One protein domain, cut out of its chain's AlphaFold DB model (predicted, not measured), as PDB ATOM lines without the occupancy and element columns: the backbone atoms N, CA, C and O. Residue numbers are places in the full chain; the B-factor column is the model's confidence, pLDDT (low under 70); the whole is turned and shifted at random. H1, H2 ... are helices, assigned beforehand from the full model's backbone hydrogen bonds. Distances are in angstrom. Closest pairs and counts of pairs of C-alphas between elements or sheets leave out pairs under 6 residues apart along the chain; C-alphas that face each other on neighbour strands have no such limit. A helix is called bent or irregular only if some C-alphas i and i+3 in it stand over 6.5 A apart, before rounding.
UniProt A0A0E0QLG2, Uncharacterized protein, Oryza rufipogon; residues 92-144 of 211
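What this domain is: This is residues 92 to 144 of the 211 residues of an uncharacterized protein of Oryza rufipogon (UniProt A0A0E0QLG2). Two long helices, H1 and H3, meet where H1 begins and H3 ends and open from there as a V. The tiny helix H2 and its links close the wide end, leaving a loose triangle with a sparsely filled middle. The printed part has 53 residues with three named helices, H1, H2 and H3 in that order, and no named strand; its class is all helix. It is only just compact, close to loose, with a radius of gyration of the C-alphas of 11.8 A, and spans 34 by 22 by 13 A.

How they stand to each other: Start with H1, residues 93 to 110, which touches H3, residues 124 to 144. Look at residues 95 to 103 of H1 and 137 to 144 of H3, since the two helices touch with these residues alone; the closest C-alphas, those of Ala 96 and Ala 141, are 5.0 A apart. The two helices run opposite ways at a steep tilt of 56 degrees. H2, residues 114 to 117, is close to H1 but not clearly touching, with the closest C-alphas, those of Asp 107 and Ile 114, 7.1 A apart. H2 is also close to H3 but not clearly touching; here the closest C-alphas are those of Leu 117 and Ser 125, at 6.6 A. In H1 every O i to N i+4 pair is within hydrogen-bond range, in H3 14 of 17 are, and H2 is too short for such a pair.

Where its parts are: Find C-alpha 93 at (118.002, 166.929, 220.527); from there H1 runs 25.5 A to C-alpha 110 at (133.187, 186.930, 225.163). H2 follows, 4.5 A from C-alpha 114 to C-alpha 117. H3 runs 29.0 A from C-alpha 124 to C-alpha 144 at (117.785, 172.487, 230.171), neither bent nor irregular, but only just: C-alphas 131 and 134 are 6.5 A apart.

The domain as a whole: The two C-alphas farthest apart, those of Asn 92 and Pro 121, are 33.8 A apart, and the outline is only just elongated. The printed part has no cut; the link from H1 to H2 is tight and that from H2 to H3 short. The mean pLDDT of the printed part is 76.2, and residues 110 to 122 are under 70.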
ATOM      1  N   ASN A  92     115.747 165.002 223.546       85.88
ATOM      2  CA  ASN A  92     116.890 165.763 224.048       85.88
ATOM      3  C   ASN A  92     117.606 166.579 222.950       85.88
ATOM      4  O   ASN A  92     118.368 167.501 223.242       85.88
ATOM      5  N   VAL A  93     117.344 166.277 221.674       88.75
ATOM      6  CA  VAL A  93     118.002 166.929 220.527       88.75
ATOM      7  C   VAL A  93     117.738 168.441 220.478       88.75
ATOM      8  O   VAL A  93     118.703 169.188 220.319       88.75
ATOM      9  N   PRO A  94     116.502 168.949 220.668       87.00
ATOM     10  CA  PRO A  94     116.262 170.392 220.656       87.00
ATOM     11  C   PRO A  94     117.034 171.140 221.751       87.00
ATOM     12  O   PRO A  94     117.576 172.211 221.493       87.00
ATOM     13  N   ALA A  95     117.135 170.565 222.955       87.06
ATOM     14  CA  ALA A  95     117.898 171.158 224.053       87.06
ATOM     15  C   ALA A  95     119.401 171.200 223.738       87.06
ATOM     16  O   ALA A  95     120.054 172.206 224.010       87.06
ATOM     17  N   ALA A  96     119.932 170.154 223.097       87.50
ATOM     18  CA  ALA A  96     121.315 170.129 222.631       87.50
ATOM     19  C   ALA A  96     121.590 171.206 221.569       87.50
ATOM     20  O   ALA A  96     122.611 171.882 221.647       87.50
ATOM     21  N   VAL A  97     120.670 171.424 220.620       89.69
ATOM     22  CA  VAL A  97     120.794 172.505 219.625       89.69
ATOM     23  C   VAL A  97     120.820 173.871 220.311       89.69
ATOM     24  O   VAL A  97     121.700 174.674 220.019       89.69
ATOM     25  N   VAL A  98     119.922 174.123 221.267       89.19
ATOM     26  CA  VAL A  98     119.910 175.386 222.024       89.19
ATOM     27  C   VAL A  98     121.212 175.574 222.811       89.19
ATOM     28  O   VAL A  98     121.820 176.639 222.727       89.19
ATOM     29  N   ALA A  99     121.686 174.543 223.514       88.25
ATOM     30  CA  ALA A  99     122.941 174.597 224.263       88.25
ATOM     31  C   ALA A  99     124.149 174.874 223.353       88.25
ATOM     32  O   ALA A  99     124.982 175.711 223.687       88.25
ATOM     33  N   LEU A 100     124.210 174.230 222.183       86.06
ATOM     34  CA  LEU A 100     125.245 174.481 221.178       86.06
ATOM     35  C   LEU A 100     125.193 175.921 220.668       86.06
ATOM     36  O   LEU A 100     126.218 176.595 220.648       86.06
ATOM     37  N   THR A 101     124.010 176.420 220.302       86.56
ATOM     38  CA  THR A 101     123.870 177.804 219.822       86.56
ATOM     39  C   THR A 101     124.275 178.823 220.879       86.56
ATOM     40  O   THR A 101     124.955 179.791 220.561       86.56
ATOM     41  N   LEU A 102     123.912 178.589 222.142       86.00
ATOM     42  CA  LEU A 102     124.278 179.455 223.257       86.00
ATOM     43  C   LEU A 102     125.783 179.408 223.535       86.00
ATOM     44  O   LEU A 102     126.370 180.447 223.821       86.00
ATOM     45  N   PHE A 103     126.408 178.236 223.409       83.44
ATOM     46  CA  PHE A 103     127.854 178.080 223.540       83.44
ATOM     47  C   PHE A 103     128.607 178.876 222.463       83.44
ATOM     48  O   PHE A 103     129.448 179.696 222.815       83.44
ATOM     49  N   PHE A 104     128.251 178.719 221.181       80.88
ATOM     50  CA  PHE A 104     128.865 179.493 220.089       80.88
ATOM     51  C   PHE A 104     128.594 181.000 220.203       80.88
ATOM     52  O   PHE A 104     129.478 181.809 219.960       80.88
ATOM     53  N   PHE A 105     127.391 181.396 220.624       83.50
ATOM     54  CA  PHE A 105     127.051 182.810 220.790       83.50
ATOM     55  C   PHE A 105     127.816 183.478 221.942       83.50
ATOM     56  O   PHE A 105     128.219 184.635 221.842       83.50
ATOM     57  N   LEU A 106     128.005 182.766 223.058       78.00
ATOM     58  CA  LEU A 106     128.826 183.247 224.169       78.00
ATOM     59  C   LEU A 106     130.293 183.358 223.767       78.00
ATOM     60  O   LEU A 106     130.959 184.283 224.218       78.00
ATOM     61  N   ASP A 107     130.778 182.456 222.923       72.69
ATOM     62  CA  ASP A 107     132.138 182.501 222.395       72.69
ATOM     63  C   ASP A 107     132.381 183.776 221.571       72.69
ATOM     64  O   ASP A 107     133.243 184.587 221.918       72.69
ATOM     65  N   ASP A 108     131.499 184.039 220.597       70.56
ATOM     66  CA  ASP A 108     131.518 185.257 219.774       70.56
ATOM     67  C   ASP A 108     131.446 186.543 220.623       70.56
ATOM     68  O   ASP A 108     132.093 187.544 220.313       70.56
ATOM     69  N   LEU A 109     130.650 186.540 221.703       74.69
ATOM     70  CA  LEU A 109     130.451 187.711 222.566       74.69
ATOM     71  C   LEU A 109     131.599 187.930 223.562       74.69
ATOM     72  O   LEU A 109     131.959 189.070 223.852       74.69
ATOM     73  N   THR A 110     132.127 186.854 224.145       66.25
ATOM     74  CA  THR A 110     133.187 186.930 225.163       66.25
ATOM     75  C   THR A 110     134.568 187.131 224.551       66.25
ATOM     76  O   THR A 110     135.504 187.441 225.287       66.25
ATOM     77  N   GLY A 111     134.696 187.010 223.224       57.41
ATOM     78  CA  GLY A 111     135.973 187.162 222.535       57.41
ATOM     79  C   GLY A 111     136.978 186.085 222.935       57.41
ATOM     80  O   GLY A 111     138.178 186.271 222.747       57.41
ATOM     81  N   PHE A 112     136.506 184.968 223.500       55.12
ATOM     82  CA  PHE A 112     137.265 183.730 223.458       55.12
ATOM     83  C   PHE A 112     137.306 183.345 221.984       55.12
ATOM     84  O   PHE A 112     136.341 182.876 221.410       55.12
ATOM     85  N   GLU A 113     138.400 183.665 221.313       50.81
ATOM     86  CA  GLU A 113     138.567 183.327 219.911       50.81
ATOM     87  C   GLU A 113     138.747 181.801 219.785       50.81
ATOM     88  O   GLU A 113     139.879 181.335 219.656       50.81
ATOM     89  N   ILE A 114     137.688 180.972 219.792       52.59
ATOM     90  CA  ILE A 114     137.845 179.551 219.410       52.59
ATOM     91  C   ILE A 114     138.390 179.451 217.977       52.59
ATOM     92  O   ILE A 114     139.114 178.512 217.656       52.59
ATOM     93  N   THR A 115     138.163 180.461 217.137       50.41
ATOM     94  CA  THR A 115     138.783 180.597 215.811       50.41
ATOM     95  C   THR A 115     140.312 180.759 215.846       50.41
ATOM     96  O   THR A 115     140.955 180.275 214.921       50.41
ATOM     97  N   TYR A 116     140.911 181.338 216.901       47.56
ATOM     98  CA  TYR A 116     142.373 181.348 217.135       47.56
ATOM     99  C   TYR A 116     142.840 180.193 218.053       47.56
ATOM    100  O   TYR A 116     144.019 179.862 218.100       47.56
ATOM    101  N   LEU A 117     141.931 179.512 218.762       45.59
ATOM    102  CA  LEU A 117     142.180 178.293 219.560       45.59
ATOM    103  C   LEU A 117     142.079 176.992 218.727       45.59
ATOM    104  O   LEU A 117     142.540 175.926 219.145       45.59
ATOM    105  N   LEU A 118     141.558 177.091 217.502       47.94
ATOM    106  CA  LEU A 118     141.858 176.194 216.382       47.94
ATOM    107  C   LEU A 118     143.309 176.375 215.872       47.94
ATOM    108  O   LEU A 118     143.770 175.607 215.034       47.94
ATOM    109  N   GLU A 119     144.024 177.366 216.413       48.75
ATOM    110  CA  GLU A 119     145.464 177.618 216.276       48.75
ATOM    111  C   GLU A 119     146.200 177.412 217.621       48.75
ATOM    112  O   GLU A 119     147.364 177.776 217.784       48.75
ATOM    113  N   LEU A 120     145.544 176.785 218.610       57.09
ATOM    114  CA  LEU A 120     146.241 176.238 219.770       57.09
ATOM    115  C   LEU A 120     147.101 175.068 219.258       57.09
ATOM    116  O   LEU A 120     146.537 174.156 218.643       57.09
ATOM    117  N   PRO A 121     148.432 175.058 219.476       62.62
ATOM    118  CA  PRO A 121     149.298 174.028 218.919       62.62
ATOM    119  C   PRO A 121     148.773 172.644 219.302       62.62
ATOM    120  O   PRO A 121     148.473 172.378 220.475       62.62
ATOM    121  N   GLU A 122     148.633 171.765 218.308       68.81
ATOM    122  CA  GLU A 122     148.322 170.357 218.547       68.81
ATOM    123  C   GLU A 122     149.347 169.829 219.566       68.81
ATOM    124  O   GLU A 122     150.549 169.965 219.320       68.81
ATOM    125  N   PRO A 123     148.928 169.339 220.757       71.38
ATOM    126  CA  PRO A 123     147.721 168.543 221.033       71.38
ATOM    127  C   PRO A 123     146.641 169.186 221.939       71.38
ATOM    128  O   PRO A 123     145.672 168.518 222.304       71.38
ATOM    129  N   PHE A 124     146.778 170.446 222.361       74.12
ATOM    130  CA  PHE A 124     145.938 170.994 223.440       74.12
ATOM    131  C   PHE A 124     144.490 171.311 223.016       74.12
ATOM    132  O   PHE A 124     143.579 171.212 223.841       74.12
ATOM    133  N   SER A 125     144.257 171.627 221.737       71.50
ATOM    134  CA  SER A 125     142.920 171.933 221.197       71.50
ATOM    135  C   SER A 125     141.964 170.733 221.276       71.50
ATOM    136  O   SER A 125     140.825 170.841 221.741       71.50
ATOM    137  N   PHE A 126     142.457 169.542 220.920       76.44
ATOM    138  CA  PHE A 126     141.698 168.296 221.040       76.44
ATOM    139  C   PHE A 126     141.309 168.013 222.497       76.44
ATOM    140  O   PHE A 126     140.174 167.647 222.791       76.44
ATOM    141  N   ILE A 127     142.242 168.232 223.428       81.75
ATOM    142  CA  ILE A 127     141.998 167.984 224.849       81.75
ATOM    143  C   ILE A 127     140.930 168.951 225.374       81.75
ATOM    144  O   ILE A 127     139.984 168.534 226.035       81.75
ATOM    145  N   PHE A 128     141.027 170.238 225.050       79.69
ATOM    146  CA  PHE A 128     140.056 171.222 225.518       79.69
ATOM    147  C   PHE A 128     138.643 170.968 224.966       79.69
ATOM    148  O   PHE A 128     137.666 170.987 225.716       79.69
ATOM    149  N   THR A 129     138.514 170.667 223.674       78.19
ATOM    150  CA  THR A 129     137.202 170.425 223.050       78.19
ATOM    151  C   THR A 129     136.510 169.182 223.611       78.19
ATOM    152  O   THR A 129     135.333 169.241 223.970       78.19
ATOM    153  N   TRP A 130     137.239 168.077 223.765       82.12
ATOM    154  CA  TRP A 130     136.667 166.821 224.250       82.12
ATOM    155  C   TRP A 130     136.467 166.765 225.763       82.12
ATOM    156  O   TRP A 130     135.499 166.154 226.211       82.12
ATOM    157  N   PHE A 131     137.345 167.391 226.552       85.81
ATOM    158  CA  PHE A 131     137.299 167.293 228.015       85.81
ATOM    159  C   PHE A 131     136.695 168.516 228.714       85.81
ATOM    160  O   PHE A 131     136.235 168.377 229.845       85.81
ATOM    161  N   ALA A 132     136.659 169.692 228.079       82.75
ATOM    162  CA  ALA A 132     136.047 170.890 228.658       82.75
ATOM    163  C   ALA A 132     134.766 171.296 227.919       82.75
ATOM    164  O   ALA A 132     133.706 171.376 228.541       82.75
ATOM    165  N   ALA A 133     134.829 171.498 226.598       82.19
ATOM    166  CA  ALA A 133     133.690 172.023 225.843       82.19
ATOM    167  C   ALA A 133     132.534 171.013 225.736       82.19
ATOM    168  O   ALA A 133     131.412 171.325 226.136       82.19
ATOM    169  N   LEU A 134     132.786 169.787 225.258       85.75
ATOM    170  CA  LEU A 134     131.737 168.770 225.100       85.75
ATOM    171  C   LEU A 134     131.041 168.396 226.424       85.75
ATOM    172  O   LEU A 134     129.808 168.368 226.438       85.75
ATOM    173  N   PRO A 135     131.753 168.160 227.547       88.94
ATOM    174  CA  PRO A 135     131.102 167.870 228.821       88.94
ATOM    175  C   PRO A 135     130.284 169.052 229.343       88.94
ATOM    176  O   PRO A 135     129.203 168.839 229.890       88.94
ATOM    177  N   LEU A 136     130.746 170.292 229.135       86.25
ATOM    178  CA  LEU A 136     130.003 171.494 229.516       86.25
ATOM    179  C   LEU A 136     128.720 171.642 228.692       86.25
ATOM    180  O   LEU A 136     127.655 171.859 229.264       86.25
ATOM    181  N   ILE A 137     128.791 171.459 227.372       86.19
ATOM    182  CA  ILE A 137     127.616 171.504 226.490       86.19
ATOM    183  C   ILE A 137     126.626 170.402 226.868       86.19
ATOM    184  O   ILE A 137     125.429 170.664 226.968       86.19
ATOM    185  N   PHE A 138     127.108 169.182 227.124       89.06
ATOM    186  CA  PHE A 138     126.255 168.081 227.562       89.06
ATOM    187  C   PHE A 138     125.588 168.384 228.906       89.06
ATOM    188  O   PHE A 138     124.388 168.162 229.058       89.06
ATOM    189  N   TRP A 139     126.330 168.937 229.866       89.69
ATOM    190  CA  TRP A 139     125.790 169.317 231.168       89.69
ATOM    191  C   TRP A 139     124.728 170.419 231.055       89.69
ATOM    192  O   TRP A 139     123.650 170.286 231.633       89.69
ATOM    193  N   VAL A 140     124.980 171.460 230.255       87.56
ATOM    194  CA  VAL A 140     124.005 172.530 229.983       87.56
ATOM    195  C   VAL A 140     122.771 171.975 229.278       87.56
ATOM    196  O   VAL A 140     121.651 172.289 229.677       87.56
ATOM    197  N   ALA A 141     122.954 171.112 228.274       87.81
ATOM    198  CA  ALA A 141     121.848 170.463 227.584       87.81
ATOM    199  C   ALA A 141     120.980 169.678 228.576       87.81
ATOM    200  O   ALA A 141     119.788 169.950 228.650       87.81
ATOM    201  N   GLN A 142     121.578 168.812 229.405       86.00
ATOM    202  CA  GLN A 142     120.880 168.031 230.440       86.00
ATOM    203  C   GLN A 142     120.184 168.913 231.491       86.00
ATOM    204  O   GLN A 142     119.082 168.591 231.948       86.00
ATOM    205  N   ALA A 143     120.789 170.038 231.876       86.88
ATOM    206  CA  ALA A 143     120.177 170.995 232.795       86.88
ATOM    207  C   ALA A 143     118.913 171.628 232.189       86.88
ATOM    208  O   ALA A 143     117.889 171.745 232.863       86.88
ATOM    209  N   ILE A 144     118.949 171.971 230.899       84.38
ATOM    210  CA  ILE A 144     117.785 172.487 230.171       84.38
ATOM    211  C   ILE A 144     116.713 171.396 230.037       84.38
ATOM    212  O   ILE A 144     115.539 171.659 230.313       84.38
TER     213      ILE A 144